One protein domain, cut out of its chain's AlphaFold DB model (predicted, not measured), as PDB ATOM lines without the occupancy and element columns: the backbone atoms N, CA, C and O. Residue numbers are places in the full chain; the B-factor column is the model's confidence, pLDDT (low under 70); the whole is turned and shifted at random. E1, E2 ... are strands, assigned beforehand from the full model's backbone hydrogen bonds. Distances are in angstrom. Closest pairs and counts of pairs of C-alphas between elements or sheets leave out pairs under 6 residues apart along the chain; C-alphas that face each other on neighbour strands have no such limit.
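What this domain is: This is residues 34 to 94 of the 147 residues of an uncharacterized protein of Acidobacteria bacterium (UniProt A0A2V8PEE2). This domain has little regular structure: a small four-stranded sheet, E1 E2 E3 E4 in order, and a long loop, residues 50 to 79, that runs out beyond E4 and folds back. The strands form a meander, each the antiparallel neighbour of the one before. The printed part has 61 residues, 21 in named strands, with no named helix: all strand. It is only just loose, close to compact, with a radius of gyration of the C-alphas of 12.9 A, spanning 43 by 21 by 14 A.

How they stand to each other: E1, residues 34 to 38, and E2, residues 44 to 49, form an antiparallel hairpin at 160 degrees; N 34 and O 48, 2.8 A apart, are within hydrogen-bond range. E2 and E3, residues 80 to 85, form another at 153 degrees, with N 82 and O 47 2.7 A apart. E3 and E4, residues 90 to 93, form a third at 155 degrees, with N 85 and O 90 2.8 A apart. Edge strands E1 and E4 are apart.

Where its parts are: E1 begins at C-alpha 34 (202.274, 209.013, 131.219). E2 measures 15.6 A and E3 16.4 A. E4 ends at C-alpha 93 (199.502, 195.358, 132.085).

The domain as a whole: The farthest C-alphas, of Ala 40 and Ser 64, are 43.4 A apart. The printed part has no cut; the E2 to E3 link is long. Residues 58 to 61 and 68 to 72 have pLDDT under 70.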
ATOM      1  N   PHE A  34     201.380 208.259 130.346       96.00
ATOM      2  CA  PHE A  34     202.274 209.013 131.219       96.00
ATOM      3  C   PHE A  34     203.313 208.072 131.828       96.00
ATOM      4  O   PHE A  34     202.954 207.068 132.437       96.00
ATOM      5  N   ALA A  35     204.599 208.388 131.681       95.12
ATOM      6  CA  ALA A  35     205.658 207.700 132.417       95.12
ATOM      7  C   ALA A  35     205.756 208.309 133.823       95.12
ATOM      8  O   ALA A  35     205.966 209.513 133.952       95.12
ATOM      9  N   GLY A  36     205.560 207.489 134.855       93.25
ATOM     10  CA  GLY A  36     205.527 207.945 136.246       93.25
ATOM     11  C   GLY A  36     206.882 207.851 136.939       93.25
ATOM     12  O   GLY A  36     207.365 208.835 137.489       93.25
ATOM     13  N   ASP A  37     207.494 206.668 136.899       94.88
ATOM     14  CA  ASP A  37     208.759 206.386 137.582       94.88
ATOM     15  C   ASP A  37     209.586 205.351 136.803       94.88
ATOM     16  O   ASP A  37     209.052 204.616 135.962       94.88
ATOM     17  N   MET A  38     210.888 205.286 137.078       94.62
ATOM     18  CA  MET A  38     211.803 204.309 136.496       94.62
ATOM     19  C   MET A  38     212.776 203.749 137.532       94.62
ATOM     20  O   MET A  38     213.197 204.431 138.462       94.62
ATOM     21  N   THR A  39     213.200 202.499 137.351       94.38
ATOM     22  CA  THR A  39     214.255 201.940 138.202       94.38
ATOM     23  C   THR A  39     215.583 202.658 137.973       94.38
ATOM     24  O   THR A  39     215.865 203.116 136.872       94.38
ATOM     25  N   ALA A  40     216.449 202.702 138.993       91.31
ATOM     26  CA  ALA A  40     217.725 203.435 138.943       91.31
ATOM     27  C   ALA A  40     218.657 203.010 137.791       91.31
ATOM     28  O   ALA A  40     219.462 203.797 137.307       91.31
ATOM     29  N   ASN A  41     218.545 201.760 137.341       88.81
ATOM     30  CA  ASN A  41     219.285 201.227 136.197       88.81
ATOM     31  C   ASN A  41     218.560 201.410 134.847       88.81
ATOM     32  O   ASN A  41     218.977 200.816 133.857       88.81
ATOM     33  N   GLY A  42     217.441 202.140 134.813       88.56
ATOM     34  CA  GLY A  42     216.642 202.422 133.617       88.56
ATOM     35  C   GLY A  42     215.933 201.212 133.003       88.56
ATOM     36  O   GLY A  42     215.356 201.325 131.925       88.56
ATOM     37  N   ARG A  43     215.982 200.037 133.647       91.50
ATOM     38  CA  ARG A  43     215.426 198.811 133.066       91.50
ATOM     39  C   ARG A  43     213.904 198.821 133.039       91.50
ATOM     40  O   ARG A  43     213.324 198.376 132.055       91.50
ATOM     41  N   PHE A  44     213.269 199.268 134.112       95.50
ATOM     42  CA  PHE A  44     211.822 199.230 134.230       95.50
ATOM     43  C   PHE A  44     211.257 200.640 134.277       95.50
ATOM     44  O   PHE A  44     211.770 201.478 135.015       95.50
ATOM     45  N   VAL A  45     210.188 200.879 133.520       95.50
ATOM     46  CA  VAL A  45     209.432 202.136 133.531       95.50
ATOM     47  C   VAL A  45     207.977 201.826 133.856       95.50
ATOM     48  O   VAL A  45     207.374 200.947 133.236       95.50
ATOM     49  N   VAL A  46     207.414 202.545 134.822       96.75
ATOM     50  CA  VAL A  46     205.985 202.489 135.139       96.75
ATOM     51  C   VAL A  46     205.253 203.479 134.245       96.75
ATOM     52  O   VAL A  46     205.604 204.659 134.195       96.75
ATOM     53  N   ILE A  47     204.235 202.997 133.537       96.94
ATOM     54  CA  ILE A  47     203.441 203.789 132.600       96.94
ATOM     55  C   ILE A  47     201.980 203.715 133.011       96.94
ATOM     56  O   ILE A  47     201.412 202.634 133.111       96.94
ATOM     57  N   GLU A  48     201.356 204.864 133.201       96.12
ATOM     58  CA  GLU A  48     199.912 204.989 133.354       96.12
ATOM     59  C   GLU A  48     199.301 205.304 131.986       96.12
ATOM     60  O   GLU A  48     199.708 206.267 131.341       96.12
ATOM     61  N   SER A  49     198.358 204.496 131.503       95.25
ATOM     62  CA  SER A  49     197.822 204.634 130.143       95.25
ATOM     63  C   SER A  49     196.353 204.228 130.045       95.25
ATOM     64  O   SER A  49     195.933 203.241 130.640       95.25
ATOM     65  N   SER A  50     195.576 204.964 129.245       93.69
ATOM     66  CA  SER A  50     194.235 204.545 128.786       93.69
ATOM     67  C   SER A  50     194.264 203.804 127.442       93.69
ATOM     68  O   SER A  50     193.247 203.310 126.949       93.69
ATOM     69  N   GLY A  51     195.441 203.728 126.821       92.06
ATOM     70  CA  GLY A  51     195.733 202.897 125.660       92.06
ATOM     71  C   GLY A  51     195.950 201.435 126.014       92.06
ATOM     72  O   GLY A  51     196.485 201.109 127.078       92.06
ATOM     73  N   ASP A  52     195.608 200.566 125.067       90.19
ATOM     74  CA  ASP A  52     196.067 199.184 125.047       90.19
ATOM     75  C   ASP A  52     197.521 199.130 124.572       90.19
ATOM     76  O   ASP A  52     197.816 199.019 123.379       90.19
ATOM     77  N   ILE A  53     198.439 199.260 125.528       92.25
ATOM     78  CA  ILE A  53     199.876 199.309 125.250       92.25
ATOM     79  C   ILE A  53     200.600 198.025 125.632       92.25
ATOM     80  O   ILE A  53     201.818 197.996 125.508       92.25
ATOM     81  N   ALA A  54     199.902 196.981 126.094       90.50
ATOM     82  CA  ALA A  54     200.521 195.709 126.459       90.50
ATOM     83  C   ALA A  54     200.990 194.951 125.208       90.50
ATOM     84  O   ALA A  54     200.195 194.643 124.316       90.50
ATOM     85  N   THR A  55     202.282 194.628 125.151       88.12
ATOM     86  CA  THR A  55     202.864 193.815 124.067       88.12
ATOM     87  C   THR A  55     202.533 192.332 124.204       88.12
ATOM     88  O   THR A  55     202.409 191.629 123.204       88.12
ATOM     89  N   GLU A  56     202.382 191.840 125.435       75.69
ATOM     90  CA  GLU A  56     201.937 190.475 125.686       75.69
ATOM     91  C   GLU A  56     200.424 190.442 125.833       75.69
ATOM     92  O   GLU A  56     199.879 190.867 126.851       75.69
ATOM     93  N   LYS A  57     199.751 189.903 124.816       74.56
ATOM     94  CA  LYS A  57     198.315 189.661 124.884       74.56
ATOM     95  C   LYS A  57     198.070 188.364 125.637       74.56
ATOM     96  O   LYS A  57     198.189 187.277 125.075       74.56
ATOM     97  N   VAL A  58     197.733 188.464 126.918       66.19
ATOM     98  CA  VAL A  58     197.311 187.288 127.685       66.19
ATOM     99  C   VAL A  58     195.846 187.033 127.366       66.19
ATOM    100  O   VAL A  58     194.961 187.675 127.938       66.19
ATOM    101  N   ALA A  59     195.588 186.092 126.453       62.59
ATOM    102  CA  ALA A  59     194.251 185.549 126.259       62.59
ATOM    103  C   ALA A  59     193.791 184.958 127.595       62.59
ATOM    104  O   ALA A  59     194.273 183.917 128.038       62.59
ATOM    105  N   THR A  60     192.895 185.660 128.279       65.25
ATOM    106  CA  THR A  60     192.173 185.060 129.398       65.25
ATOM    107  C   THR A  60     190.936 184.395 128.826       65.25
ATOM    108  O   THR A  60     190.418 184.808 127.792       65.25
ATOM    109  N   PHE A  61     190.477 183.339 129.477       68.88
ATOM    110  CA  PHE A  61     189.225 182.678 129.149       68.88
ATOM    111  C   PHE A  61     188.299 182.831 130.349       68.88
ATOM    112  O   PHE A  61     188.750 182.824 131.496       68.88
ATOM    113  N   ASN A  62     187.007 183.000 130.093       70.12
ATOM    114  CA  ASN A  62     185.997 182.932 131.142       70.12
ATOM    115  C   ASN A  62     185.941 181.503 131.707       70.12
ATOM    116  O   ASN A  62     186.389 180.557 131.059       70.12
ATOM    117  N   ALA A  63     185.312 181.311 132.872       71.06
ATOM    118  CA  ALA A  63     185.077 179.973 133.433       71.06
ATOM    119  C   ALA A  63     184.312 179.034 132.467       71.06
ATOM    120  O   ALA A  63     184.406 177.818 132.582       71.06
ATOM    121  N   SER A  64     183.595 179.600 131.489       81.94
ATOM    122  CA  SER A  64     182.905 178.893 130.404       81.94
ATOM    123  C   SER A  64     183.814 178.429 129.252       81.94
ATOM    124  O   SER A  64     183.312 177.847 128.294       81.94
ATOM    125  N   GLY A  65     185.117 178.733 129.277       79.19
ATOM    126  CA  GLY A  65     186.058 178.447 128.184       79.19
ATOM    127  C   GLY A  65     185.968 179.407 126.987       79.19
ATOM    128  O   GLY A  65     186.711 179.268 126.021       79.19
ATOM    129  N   THR A  66     185.078 180.400 127.033       82.94
ATOM    130  CA  THR A  66     184.966 181.452 126.007       82.94
ATOM    131  C   THR A  66     186.109 182.464 126.160       82.94
ATOM    132  O   THR A  66     186.452 182.772 127.307       82.94
ATOM    133  N   PRO A  67     186.685 183.016 125.071       71.56
ATOM    134  CA  PRO A  67     187.648 184.111 125.168       71.56
ATOM    135  C   PRO A  67     187.103 185.234 126.047       71.56
ATOM    136  O   PRO A  67     185.957 185.662 125.896       71.56
ATOM    137  N   ASN A  68     187.911 185.667 127.004       65.88
ATOM    138  CA  ASN A  68     187.554 186.733 127.914       65.88
ATOM    139  C   ASN A  68     187.720 188.074 127.180       65.88
ATOM    140  O   ASN A  68     188.859 188.440 126.880       65.88
ATOM    141  N   PRO A  69     186.643 188.850 126.950       57.16
ATOM    142  CA  PRO A  69     186.747 190.196 126.367       57.16
ATOM    143  C   PRO A  69     187.479 191.180 127.298       57.16
ATOM    144  O   PRO A  69     187.746 192.317 126.952       57.16
ATOM    145  N   ASN A  70     187.773 190.741 128.522       57.34
ATOM    146  CA  ASN A  70     188.386 191.504 129.592       57.34
ATOM    147  C   ASN A  70     189.859 191.115 129.817       57.34
ATOM    148  O   ASN A  70     190.365 191.270 130.940       57.34
ATOM    149  N   ALA A  71     190.511 190.589 128.774       63.00
ATOM    150  CA  ALA A  71     191.932 190.270 128.751       63.00
ATOM    151  C   ALA A  71     192.800 191.442 129.224       63.00
ATOM    152  O   ALA A  71     192.367 192.592 129.220       63.00
ATOM    153  N   ARG A  72     194.019 191.142 129.695       66.69
ATOM    154  CA  ARG A  72     195.011 192.142 130.137       66.69
ATOM    155  C   ARG A  72     195.579 192.915 128.931       66.69
ATOM    156  O   ARG A  72     196.775 192.868 128.670       66.69
ATOM    157  N   ASN A  73     194.681 193.577 128.206       74.56
ATOM    158  CA  ASN A  73     194.876 194.276 126.942       74.56
ATOM    159  C   ASN A  73     194.101 195.610 126.914       74.56
ATOM    160  O   ASN A  73     193.735 196.060 125.845       74.56
ATOM    161  N   ASN A  74     193.745 196.191 128.064       83.00
ATOM    162  CA  ASN A  74     193.035 197.477 128.220       83.00
ATOM    163  C   ASN A  74     192.049 197.874 127.086       83.00
ATOM    164  O   ASN A  74     192.035 199.016 126.615       83.00
ATOM    165  N   GLU A  75     191.252 196.913 126.599       80.75
ATOM    166  CA  GLU A  75     190.396 197.090 125.415       80.75
ATOM    167  C   GLU A  75     189.259 198.077 125.711       80.75
ATOM    168  O   GLU A  75     188.827 198.840 124.842       80.75
ATOM    169  N   ASP A  76     188.831 198.111 126.973       80.50
ATOM    170  CA  ASP A  76     187.830 199.030 127.509       80.50
ATOM    171  C   ASP A  76     188.340 200.476 127.641       80.50
ATOM    172  O   ASP A  76     187.540 201.411 127.655       80.50
ATOM    173  N   GLY A  77     189.658 200.681 127.647       86.31
ATOM    174  CA  GLY A  77     190.274 201.998 127.703       86.31
ATOM    175  C   GLY A  77     190.252 202.669 129.055       86.31
ATOM    176  O   GLY A  77     190.385 203.895 129.132       86.31
ATOM    177  N   ASN A  78     190.102 201.883 130.114       88.62
ATOM    178  CA  ASN A  78     190.302 202.394 131.451       88.62
ATOM    179  C   ASN A  78     191.759 202.827 131.637       88.62
ATOM    180  O   ASN A  78     192.678 202.419 130.931       88.62
ATOM    181  N   ARG A  79     191.981 203.733 132.582       92.25
ATOM    182  CA  ARG A  79     193.331 204.154 132.942       92.25
ATOM    183  C   ARG A  79     193.968 203.052 133.780       92.25
ATOM    184  O   ARG A  79     193.541 202.812 134.904       92.25
ATOM    185  N   GLU A  80     194.980 202.403 133.220       93.81
ATOM    186  CA  GLU A  80     195.659 201.257 133.816       93.81
ATOM    187  C   GLU A  80     197.155 201.521 133.988       93.81
ATOM    188  O   GLU A  80     197.748 202.366 133.314       93.81
ATOM    189  N   ILE A  81     197.774 200.764 134.888       94.38
ATOM    190  CA  ILE A  81     199.210 200.767 135.134       94.38
ATOM    191  C   ILE A  81     199.850 199.639 134.323       94.38
ATOM    192  O   ILE A  81     199.435 198.477 134.387       94.38
ATOM    193  N   PHE A  82     200.913 199.985 133.610       95.19
ATOM    194  CA  PHE A  82     201.750 199.097 132.824       95.19
ATOM    195  C   PHE A  82     203.197 199.170 133.311       95.19
ATOM    196  O   PHE A  82     203.673 200.213 133.756       95.19
ATOM    197  N   LEU A  83     203.916 198.059 133.182       94.94
ATOM    198  CA  LEU A  83     205.358 197.984 133.382       94.94
ATOM    199  C   LEU A  83     206.029 197.747 132.039       94.94
ATOM    200  O   LEU A  83     205.738 196.750 131.383       94.94
ATOM    201  N   TYR A  84     206.937 198.627 131.644       95.44
ATOM    202  CA  TYR A  84     207.797 198.421 130.488       95.44
ATOM    203  C   TYR A  84     209.165 197.899 130.939       95.44
ATOM    204  O   TYR A  84     209.856 198.586 131.684       95.44
ATOM    205  N   ASP A  85     209.552 196.696 130.501       94.50
ATOM    206  CA  ASP A  85     210.912 196.156 130.632       94.50
ATOM    207  C   ASP A  85     211.713 196.513 129.375       94.50
ATOM    208  O   ASP A  85     211.525 195.932 128.300       94.50
ATOM    209  N   TYR A  86     212.637 197.457 129.528       91.31
ATOM    210  CA  TYR A  86     213.523 197.926 128.473       91.31
ATOM    211  C   TYR A  86     214.411 196.806 127.912       91.31
ATOM    212  O   TYR A  86     214.640 196.758 126.704       91.31
ATOM    213  N   ALA A  87     214.873 195.873 128.753       91.12
ATOM    214  CA  ALA A  87     215.754 194.790 128.311       91.12
ATOM    215  C   ALA A  87     215.032 193.822 127.364       91.12
ATOM    216  O   ALA A  87     215.635 193.289 126.434       91.12
ATOM    217  N   GLN A  88     213.735 193.612 127.590       92.19
ATOM    218  CA  GLN A  88     212.901 192.739 126.764       92.19
ATOM    219  C   GLN A  88     212.169 193.496 125.650       92.19
ATOM    220  O   GLN A  88     211.645 192.857 124.741       92.19
ATOM    221  N   ARG A  89     212.123 194.836 125.714       91.94
ATOM    222  CA  ARG A  89     211.265 195.700 124.883       91.94
ATOM    223  C   ARG A  89     209.799 195.272 124.940       91.94
ATOM    224  O   ARG A  89     209.111 195.209 123.922       91.94
ATOM    225  N   ARG A  90     209.336 194.940 126.146       92.44
ATOM    226  CA  ARG A  90     207.978 194.449 126.400       92.44
ATOM    227  C   ARG A  90     207.303 195.270 127.475       92.44
ATOM    228  O   ARG A  90     207.916 195.653 128.465       92.44
ATOM    229  N   SER A  91     206.017 195.491 127.282       92.38
ATOM    230  CA  SER A  91     205.106 196.087 128.249       92.38
ATOM    231  C   SER A  91     204.091 195.058 128.744       92.38
ATOM    232  O   SER A  91     203.547 194.267 127.960       92.38
ATOM    233  N   PHE A  92     203.816 195.118 130.043       91.88
ATOM    234  CA  PHE A  92     202.898 194.239 130.758       91.88
ATOM    235  C   PHE A  92     201.850 195.075 131.480       91.88
ATOM    236  O   PHE A  92     202.197 195.999 132.212       91.88
ATOM    237  N   GLN A  93     200.573 194.741 131.310       92.06
ATOM    238  CA  GLN A  93     199.502 195.358 132.085       92.06
ATOM    239  C   GLN A  93     199.482 194.777 133.506       92.06
ATOM    240  O   GLN A  93     199.343 193.563 133.685       92.06
ATOM    241  N   LEU A  94     199.611 195.642 134.513       90.75
ATOM    242  CA  LEU A  94     199.620 195.251 135.924       90.75
ATOM    243  C   LEU A  94     198.223 195.319 136.550       90.75
ATOM    244  O   LEU A  94     197.837 194.407 137.284       90.75
TER     245      LEU A  94